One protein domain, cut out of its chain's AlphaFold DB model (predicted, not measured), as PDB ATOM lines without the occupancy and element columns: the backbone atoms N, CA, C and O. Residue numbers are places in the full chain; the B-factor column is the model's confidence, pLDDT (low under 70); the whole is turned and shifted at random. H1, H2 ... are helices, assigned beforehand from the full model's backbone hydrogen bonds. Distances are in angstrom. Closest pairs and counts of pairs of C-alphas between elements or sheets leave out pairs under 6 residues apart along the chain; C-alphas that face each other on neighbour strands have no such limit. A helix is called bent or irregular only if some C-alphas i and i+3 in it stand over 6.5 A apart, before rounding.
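This is residues 35 to 101 of the 246 residues of an uncharacterized protein of Peniophora sp. CONT (UniProt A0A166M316). Picture a long, open hairpin of helices: the long helix H3 makes one side, and the two short helices H1 and H2, one after the other with an extended link between them, make the other. The two sides are loosely set, with no helix touching another, and the turn between H2 and H3 makes one end. The printed part has 67 residues with three named helices, H1, H2 and H3 along the chain, and no named strand; the class is all helix. It is extended, with a radius of gyration of the C-alphas of 17.1 A, and its outline is a rod spanning 55 by 20 by 14 A.

Begin with H3, residues 68 to 100. H2, residues 53 to 63, is near it, with 9 pairs of C-alphas within 10 A; their closest C-alphas are 8.3 A apart, only just beyond 8 A. H1, residues 35 to 45, is also near H3, with 7 such pairs. H1 and H2 are apart. In H1, H2 and H3 every O i to N i+4 pair is within hydrogen-bond range.

Find C-alpha 68 at (-0.503, 32.358, 271.078); from there H3 runs 47.6 A to C-alpha 100 at (21.094, 14.013, 232.886). H1 begins at C-alpha 35, (12.151, 25.138, 229.157), and measures 15.4 A; H2 measures 15.5 A. No helix is bent.

Look to Gly 64 and Ala 101 for the two C-alphas farthest apart, 56.2 A. Residues 61 to 67, of which 61 to 63 belong to H2, stand free, as do residues 79 to 84 of H3. The link from H1 to H2 is short and that from H2 to H3 tight. The printed part has no cut. Its mean pLDDT is 74.2, with residue 45, residues 47 to 66 and residue 69 under 70.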
ATOM      1  N   ARG A  35      12.282  23.682 229.136       75.62
ATOM      2  CA  ARG A  35      12.151  25.138 229.157       75.62
ATOM      3  C   ARG A  35      10.945  25.623 229.971       75.62
ATOM      4  O   ARG A  35      11.080  26.600 230.696       75.62
ATOM      5  N   GLN A  36       9.801  24.942 229.893       76.44
ATOM      6  CA  GLN A  36       8.624  25.240 230.722       76.44
ATOM      7  C   GLN A  36       8.875  24.896 232.190       76.44
ATOM      8  O   GLN A  36       8.466  25.645 233.072       76.44
ATOM      9  N   LEU A  37       9.597  23.804 232.457       76.00
ATOM     10  CA  LEU A  37       9.966  23.420 233.819       76.00
ATOM     11  C   LEU A  37      10.913  24.461 234.438       76.00
ATOM     12  O   LEU A  37      10.654  24.950 235.537       76.00
ATOM     13  N   ALA A  38      11.917  24.914 233.679       77.06
ATOM     14  CA  ALA A  38      12.800  26.008 234.080       77.06
ATOM     15  C   ALA A  38      12.040  27.331 234.302       77.06
ATOM     16  O   ALA A  38      12.238  27.991 235.320       77.06
ATOM     17  N   GLN A  39      11.124  27.701 233.401       79.88
ATOM     18  CA  GLN A  39      10.278  28.894 233.562       79.88
ATOM     19  C   GLN A  39       9.387  28.805 234.806       79.88
ATOM     20  O   GLN A  39       9.290  29.768 235.562       79.88
ATOM     21  N   SER A  40       8.791  27.638 235.069       73.25
ATOM     22  CA  SER A  40       7.983  27.430 236.272       73.25
ATOM     23  C   SER A  40       8.815  27.565 237.551       73.25
ATOM     24  O   SER A  40       8.343  28.159 238.516       73.25
ATOM     25  N   SER A  41      10.075  27.109 237.545       70.31
ATOM     26  CA  SER A  41      10.975  27.291 238.687       70.31
ATOM     27  C   SER A  41      11.413  28.743 238.884       70.31
ATOM     28  O   SER A  41      11.498  29.187 240.024       70.31
ATOM     29  N   TRP A  42      11.615  29.509 237.808       79.44
ATOM     30  CA  TRP A  42      11.954  30.935 237.897       79.44
ATOM     31  C   TRP A  42      10.834  31.757 238.533       79.44
ATOM     32  O   TRP A  42      11.101  32.543 239.437       79.44
ATOM     33  N   ASN A  43       9.578  31.496 238.166       75.75
ATOM     34  CA  ASN A  43       8.426  32.187 238.754       75.75
ATOM     35  C   ASN A  43       8.265  31.926 240.262       75.75
ATOM     36  O   ASN A  43       7.702  32.755 240.969       75.75
ATOM     37  N   VAL A  44       8.738  30.778 240.763       72.50
ATOM     38  CA  VAL A  44       8.739  30.469 242.203       72.50
ATOM     39  C   VAL A  44       9.843  31.241 242.933       72.50
ATOM     40  O   VAL A  44       9.647  31.644 244.076       72.50
ATOM     41  N   ILE A  45      10.981  31.482 242.275       69.56
ATOM     42  CA  ILE A  45      12.119  32.228 242.838       69.56
ATOM     43  C   ILE A  45      11.865  33.744 242.805       69.56
ATOM     44  O   ILE A  45      12.309  34.451 243.704       69.56
ATOM     45  N   GLU A  46      11.140  34.243 241.799       76.56
ATOM     46  CA  GLU A  46      10.807  35.669 241.654       76.56
ATOM     47  C   GLU A  46       9.688  36.153 242.583       76.56
ATOM     48  O   GLU A  46       9.409  37.354 242.637       76.56
ATOM     49  N   GLN A  47       9.041  35.260 243.338       68.81
ATOM     50  CA  GLN A  47       8.072  35.717 244.324       68.81
ATOM     51  C   GLN A  47       8.771  36.580 245.384       68.81
ATOM     52  O   GLN A  47       9.820  36.186 245.903       68.81
ATOM     53  N   PRO A  48       8.203  37.754 245.727       52.69
ATOM     54  CA  PRO A  48       8.765  38.589 246.773       52.69
ATOM     55  C   PRO A  48       8.891  37.758 248.053       52.69
ATOM     56  O   PRO A  48       7.975  36.988 248.370       52.69
ATOM     57  N   PRO A  49      10.019  37.881 248.779       54.38
ATOM     58  CA  PRO A  49      10.254  37.079 249.963       54.38
ATOM     59  C   PRO A  49       9.076  37.280 250.924       54.38
ATOM     60  O   PRO A  49       8.702  38.428 251.188       54.38
ATOM     61  N   PRO A  50       8.448  36.192 251.401       59.31
ATOM     62  CA  PRO A  50       7.253  36.295 252.220       59.31
ATOM     63  C   PRO A  50       7.534  37.148 253.464       59.31
ATOM     64  O   PRO A  50       8.668  37.148 253.958       59.31
ATOM     65  N   PRO A  51       6.514  37.864 253.976       54.41
ATOM     66  CA  PRO A  51       6.669  38.787 255.090       54.41
ATOM     67  C   PRO A  51       7.357  38.091 256.255       54.41
ATOM     68  O   PRO A  51       7.023  36.965 256.643       54.41
ATOM     69  N   SER A  52       8.366  38.763 256.787       63.22
ATOM     70  CA  SER A  52       9.215  38.199 257.812       63.22
ATOM     71  C   SER A  52       8.415  37.965 259.088       63.22
ATOM     72  O   SER A  52       7.515  38.714 259.473       63.22
ATOM     73  N   LEU A  53       8.821  36.937 259.822       58.62
ATOM     74  CA  LEU A  53       8.274  36.609 261.133       58.62
ATOM     75  C   LEU A  53       8.371  37.807 262.101       58.62
ATOM     76  O   LEU A  53       7.521  37.988 262.965       58.62
ATOM     77  N   ARG A  54       9.362  38.689 261.898       57.62
ATOM     78  CA  ARG A  54       9.508  39.967 262.610       57.62
ATOM     79  C   ARG A  54       8.379  40.956 262.319       57.62
ATOM     80  O   ARG A  54       7.929  41.619 263.248       57.62
ATOM     81  N   GLU A  55       7.928  41.058 261.075       65.38
ATOM     82  CA  GLU A  55       6.825  41.944 260.674       65.38
ATOM     83  C   GLU A  55       5.486  41.422 261.194       65.38
ATOM     84  O   GLU A  55       4.700  42.188 261.748       65.38
ATOM     85  N   ILE A  56       5.276  40.105 261.129       58.84
ATOM     86  CA  ILE A  56       4.082  39.442 261.672       58.84
ATOM     87  C   ILE A  56       4.014  39.621 263.197       58.84
ATOM     88  O   ILE A  56       2.990  40.042 263.730       58.84
ATOM     89  N   LEU A  57       5.122  39.387 263.910       62.47
ATOM     90  CA  LEU A  57       5.201  39.607 265.359       62.47
ATOM     91  C   LEU A  57       5.087  41.090 265.749       62.47
ATOM     92  O   LEU A  57       4.570  41.403 266.823       62.47
ATOM     93  N   GLY A  58       5.555  42.010 264.900       63.78
ATOM     94  CA  GLY A  58       5.387  43.455 265.083       63.78
ATOM     95  C   GLY A  58       3.924  43.894 264.957       63.78
ATOM     96  O   GLY A  58       3.423  44.627 265.812       63.78
ATOM     97  N   ALA A  59       3.211  43.381 263.950       60.78
ATOM     98  CA  ALA A  59       1.772  43.591 263.786       60.78
ATOM     99  C   ALA A  59       0.964  42.982 264.946       60.78
ATOM    100  O   ALA A  59      -0.056  43.531 265.355       60.78
ATOM    101  N   TYR A  60       1.451  41.878 265.514       60.94
ATOM    102  CA  TYR A  60       0.809  41.211 266.640       60.94
ATOM    103  C   TYR A  60       0.955  41.973 267.959       60.94
ATOM    104  O   TYR A  60      -0.020  42.226 268.663       60.94
ATOM    105  N   ARG A  61       2.176  42.434 268.258       62.72
ATOM    106  CA  ARG A  61       2.473  43.244 269.450       62.72
ATOM    107  C   ARG A  61       1.711  44.564 269.496       62.72
ATOM    108  O   ARG A  61       1.436  45.059 270.580       62.72
ATOM    109  N   THR A  62       1.397  45.134 268.339       62.91
ATOM    110  CA  THR A  62       0.696  46.421 268.243       62.91
ATOM    111  C   THR A  62      -0.826  46.289 268.340       62.91
ATOM    112  O   THR A  62      -1.483  47.288 268.621       62.91
ATOM    113  N   ARG A  63      -1.394  45.085 268.153       63.16
ATOM    114  CA  ARG A  63      -2.852  44.850 268.130       63.16
ATOM    115  C   ARG A  63      -3.425  44.232 269.420       63.16
ATOM    116  O   ARG A  63      -4.632  44.273 269.607       63.16
ATOM    117  N   GLY A  64      -2.571  43.773 270.339       60.56
ATOM    118  CA  GLY A  64      -2.883  43.690 271.774       60.56
ATOM    119  C   GLY A  64      -3.666  42.476 272.287       60.56
ATOM    120  O   GLY A  64      -3.857  42.397 273.495       60.56
ATOM    121  N   ASP A  65      -4.063  41.525 271.439       59.41
ATOM    122  CA  ASP A  65      -4.766  40.307 271.870       59.41
ATOM    123  C   ASP A  65      -3.845  39.088 271.716       59.41
ATOM    124  O   ASP A  65      -3.428  38.726 270.618       59.41
ATOM    125  N   GLY A  66      -3.412  38.513 272.834       63.31
ATOM    126  CA  GLY A  66      -2.306  37.556 272.930       63.31
ATOM    127  C   GLY A  66      -2.625  36.122 272.497       63.31
ATOM    128  O   GLY A  66      -2.218  35.191 273.186       63.31
ATOM    129  N   ASP A  67      -3.304  35.915 271.369       76.69
ATOM    130  CA  ASP A  67      -3.651  34.587 270.828       76.69
ATOM    131  C   ASP A  67      -2.405  33.809 270.334       76.69
ATOM    132  O   ASP A  67      -2.072  33.719 269.150       76.69
ATOM    133  N   ARG A  68      -1.662  33.243 271.285       76.69
ATOM    134  CA  ARG A  68      -0.503  32.358 271.078       76.69
ATOM    135  C   ARG A  68      -0.798  31.222 270.096       76.69
ATOM    136  O   ARG A  68       0.080  30.828 269.331       76.69
ATOM    137  N   GLU A  69      -2.028  30.725 270.114       64.75
ATOM    138  CA  GLU A  69      -2.489  29.644 269.248       64.75
ATOM    139  C   GLU A  69      -2.544  30.078 267.781       64.75
ATOM    140  O   GLU A  69      -2.165  29.304 266.903       64.75
ATOM    141  N   MET A  70      -2.879  31.342 267.497       73.75
ATOM    142  CA  MET A  70      -2.799  31.870 266.134       73.75
ATOM    143  C   MET A  70      -1.345  32.003 265.671       73.75
ATOM    144  O   MET A  70      -1.040  31.673 264.527       73.75
ATOM    145  N   LEU A  71      -0.424  32.419 266.549       72.88
ATOM    146  CA  LEU A  71       1.002  32.448 266.215       72.88
ATOM    147  C   LEU A  71       1.528  31.036 265.917       72.88
ATOM    148  O   LEU A  71       2.216  30.846 264.920       72.88
ATOM    149  N   LEU A  72       1.182  30.042 266.736       70.62
ATOM    150  CA  LEU A  72       1.554  28.645 266.499       70.62
ATOM    151  C   LEU A  72       0.954  28.101 265.201       70.62
ATOM    152  O   LEU A  72       1.666  27.438 264.449       70.62
ATOM    153  N   ALA A  73      -0.306  28.421 264.902       70.69
ATOM    154  CA  ALA A  73      -0.951  28.046 263.648       70.69
ATOM    155  C   ALA A  73      -0.294  28.721 262.434       70.69
ATOM    156  O   ALA A  73      -0.073  28.070 261.418       70.69
ATOM    157  N   MET A  74       0.090  29.999 262.531       74.06
ATOM    158  CA  MET A  74       0.830  30.689 261.470       74.06
ATOM    159  C   MET A  74       2.228  30.100 261.272       74.06
ATOM    160  O   MET A  74       2.674  29.945 260.137       74.06
ATOM    161  N   LEU A  75       2.918  29.745 262.359       80.00
ATOM    162  CA  LEU A  75       4.226  29.095 262.300       80.00
ATOM    163  C   LEU A  75       4.127  27.686 261.705       80.00
ATOM    164  O   LEU A  75       4.947  27.334 260.857       80.00
ATOM    165  N   SER A  76       3.124  26.898 262.099       75.12
ATOM    166  CA  SER A  76       2.926  25.544 261.575       75.12
ATOM    167  C   SER A  76       2.521  25.579 260.102       75.12
ATOM    168  O   SER A  76       3.138  24.886 259.295       75.12
ATOM    169  N   ALA A  77       1.591  26.465 259.727       76.94
ATOM    170  CA  ALA A  77       1.197  26.691 258.340       76.94
ATOM    171  C   ALA A  77       2.396  27.127 257.489       76.94
ATOM    172  O   ALA A  77       2.591  26.618 256.387       76.94
ATOM    173  N   LYS A  78       3.252  28.010 258.022       84.38
ATOM    174  CA  LYS A  78       4.474  28.435 257.337       84.38
ATOM    175  C   LYS A  78       5.456  27.279 257.150       84.38
ATOM    176  O   LYS A  78       5.978  27.103 256.054       84.38
ATOM    177  N   SER A  79       5.672  26.470 258.187       83.06
ATOM    178  CA  SER A  79       6.560  25.308 258.094       83.06
ATOM    179  C   SER A  79       6.044  24.251 257.111       83.06
ATOM    180  O   SER A  79       6.839  23.656 256.385       83.06
ATOM    181  N   ALA A  80       4.723  24.060 257.026       76.31
ATOM    182  CA  ALA A  80       4.093  23.170 256.055       76.31
ATOM    183  C   ALA A  80       4.287  23.672 254.614       76.31
ATOM    184  O   ALA A  80       4.551  22.880 253.709       76.31
ATOM    185  N   GLU A  81       4.221  24.986 254.396       79.00
ATOM    186  CA  GLU A  81       4.491  25.572 253.081       79.00
ATOM    187  C   GLU A  81       5.960  25.406 252.670       79.00
ATOM    188  O   GLU A  81       6.247  25.005 251.542       79.00
ATOM    189  N   ASP A  82       6.902  25.627 253.589       86.31
ATOM    190  CA  ASP A  82       8.328  25.434 253.305       86.31
ATOM    191  C   ASP A  82       8.637  23.953 252.983       86.31
ATOM    192  O   ASP A  82       9.415  23.661 252.071       86.31
ATOM    193  N   GLN A  83       7.963  23.003 253.649       87.50
ATOM    194  CA  GLN A  83       8.029  21.574 253.306       87.50
ATOM    195  C   GLN A  83       7.489  21.287 251.899       87.50
ATOM    196  O   GLN A  83       8.107  20.528 251.146       87.50
ATOM    197  N   ARG A  84       6.375  21.920 251.505       87.62
ATOM    198  CA  ARG A  84       5.822  21.807 250.148       87.62
ATOM    199  C   ARG A  84       6.831  22.300 249.109       87.62
ATOM    200  O   ARG A  84       7.108  21.577 248.154       87.62
ATOM    201  N   ILE A  85       7.440  23.469 249.315       85.81
ATOM    202  CA  ILE A  85       8.444  24.032 248.395       85.81
ATOM    203  C   ILE A  85       9.666  23.110 248.280       85.81
ATOM    204  O   ILE A  85      10.099  22.805 247.168       85.81
ATOM    205  N   ALA A  86      10.188  22.605 249.402       88.00
ATOM    206  CA  ALA A  86      11.317  21.673 249.404       88.00
ATOM    207  C   ALA A  86      10.999  20.371 248.649       88.00
ATOM    208  O   ALA A  86      11.834  19.876 247.890       88.00
ATOM    209  N   SER A  87       9.782  19.837 248.804       86.75
ATOM    210  CA  SER A  87       9.347  18.631 248.087       86.75
ATOM    211  C   SER A  87       9.298  18.842 246.570       86.75
ATOM    212  O   SER A  87       9.782  17.997 245.816       86.75
ATOM    213  N   VAL A  88       8.807  20.002 246.120       89.62
ATOM    214  CA  VAL A  88       8.757  20.372 244.698       89.62
ATOM    215  C   VAL A  88      10.167  20.564 244.138       89.62
ATOM    216  O   VAL A  88      10.482  20.039 243.073       89.62
ATOM    217  N   ALA A  89      11.051  21.248 244.867       88.12
ATOM    218  CA  ALA A  89      12.441  21.419 244.452       88.12
ATOM    219  C   ALA A  89      13.181  20.072 244.342       88.12
ATOM    220  O   ALA A  89      13.913  19.845 243.377       88.12
ATOM    221  N   ASN A  90      12.951  19.154 245.286       89.50
ATOM    222  CA  ASN A  90      13.516  17.806 245.242       89.50
ATOM    223  C   ASN A  90      12.974  16.991 244.063       89.50
ATOM    224  O   ASN A  90      13.756  16.320 243.395       89.50
ATOM    225  N   LEU A  91      11.674  17.087 243.762       88.25
ATOM    226  CA  LEU A  91      11.085  16.472 242.569       88.25
ATOM    227  C   LEU A  91      11.767  16.995 241.300       88.25
ATOM    228  O   LEU A  91      12.173  16.213 240.446       88.25
ATOM    229  N   HIS A  92      11.930  18.315 241.183       87.12
ATOM    230  CA  HIS A  92      12.584  18.925 240.027       87.12
ATOM    231  C   HIS A  92      14.033  18.452 239.891       87.12
ATOM    232  O   HIS A  92      14.471  18.124 238.789       87.12
ATOM    233  N   ARG A  93      14.766  18.367 241.008       87.00
ATOM    234  CA  ARG A  93      16.133  17.841 241.032       87.00
ATOM    235  C   ARG A  93      16.188  16.380 240.585       87.00
ATOM    236  O   ARG A  93      17.015  16.063 239.740       87.00
ATOM    237  N   ALA A  94      15.291  15.533 241.088       86.44
ATOM    238  CA  ALA A  94      15.207  14.122 240.715       86.44
ATOM    239  C   ALA A  94      14.867  13.935 239.228       86.44
ATOM    240  O   ALA A  94      15.477  13.111 238.552       86.44
ATOM    241  N   LEU A  95      13.942  14.739 238.692       86.75
ATOM    242  CA  LEU A  95      13.622  14.721 237.265       86.75
ATOM    243  C   LEU A  95      14.839  15.115 236.427       86.75
ATOM    244  O   LEU A  95      15.189  14.400 235.494       86.75
ATOM    245  N   LEU A  96      15.518  16.213 236.769       88.56
ATOM    246  CA  LEU A  96      16.731  16.629 236.063       88.56
ATOM    247  C   LEU A  96      17.832  15.568 236.141       88.56
ATOM    248  O   LEU A  96      18.477  15.316 235.132       88.56
ATOM    249  N   GLU A  97      18.027  14.929 237.294       87.06
ATOM    250  CA  GLU A  97      18.989  13.837 237.470       87.06
ATOM    251  C   GLU A  97      18.654  12.632 236.583       87.06
ATOM    252  O   GLU A  97      19.546  12.094 235.935       87.06
ATOM    253  N   GLN A  98      17.374  12.273 236.450       82.25
ATOM    254  CA  GLN A  98      16.929  11.217 235.538       82.25
ATOM    255  C   GLN A  98      17.193  11.560 234.061       82.25
ATOM    256  O   GLN A  98      17.533  10.671 233.281       82.25
ATOM    257  N   TYR A  99      17.060  12.831 233.665       82.00
ATOM    258  CA  TYR A  99      17.349  13.271 232.293       82.00
ATOM    259  C   TYR A  99      18.849  13.447 232.009       82.00
ATOM    260  O   TYR A  99      19.270  13.253 230.872       82.00
ATOM    261  N   ASN A 100      19.645  13.823 233.014       81.75
ATOM    262  CA  ASN A 100      21.094  14.013 232.886       81.75
ATOM    263  C   ASN A 100      21.902  12.748 233.179       81.75
ATOM    264  O   ASN A 100      23.109  12.748 232.941       81.75
ATOM    265  N   ALA A 101      21.270  11.694 233.709       72.12
ATOM    266  CA  ALA A 101      21.902  10.397 233.854       72.12
ATOM    267  C   ALA A 101      22.426  10.001 232.468       72.12
ATOM    268  O   ALA A 101      21.617   9.840 231.545       72.12
TER     269      ALA A 101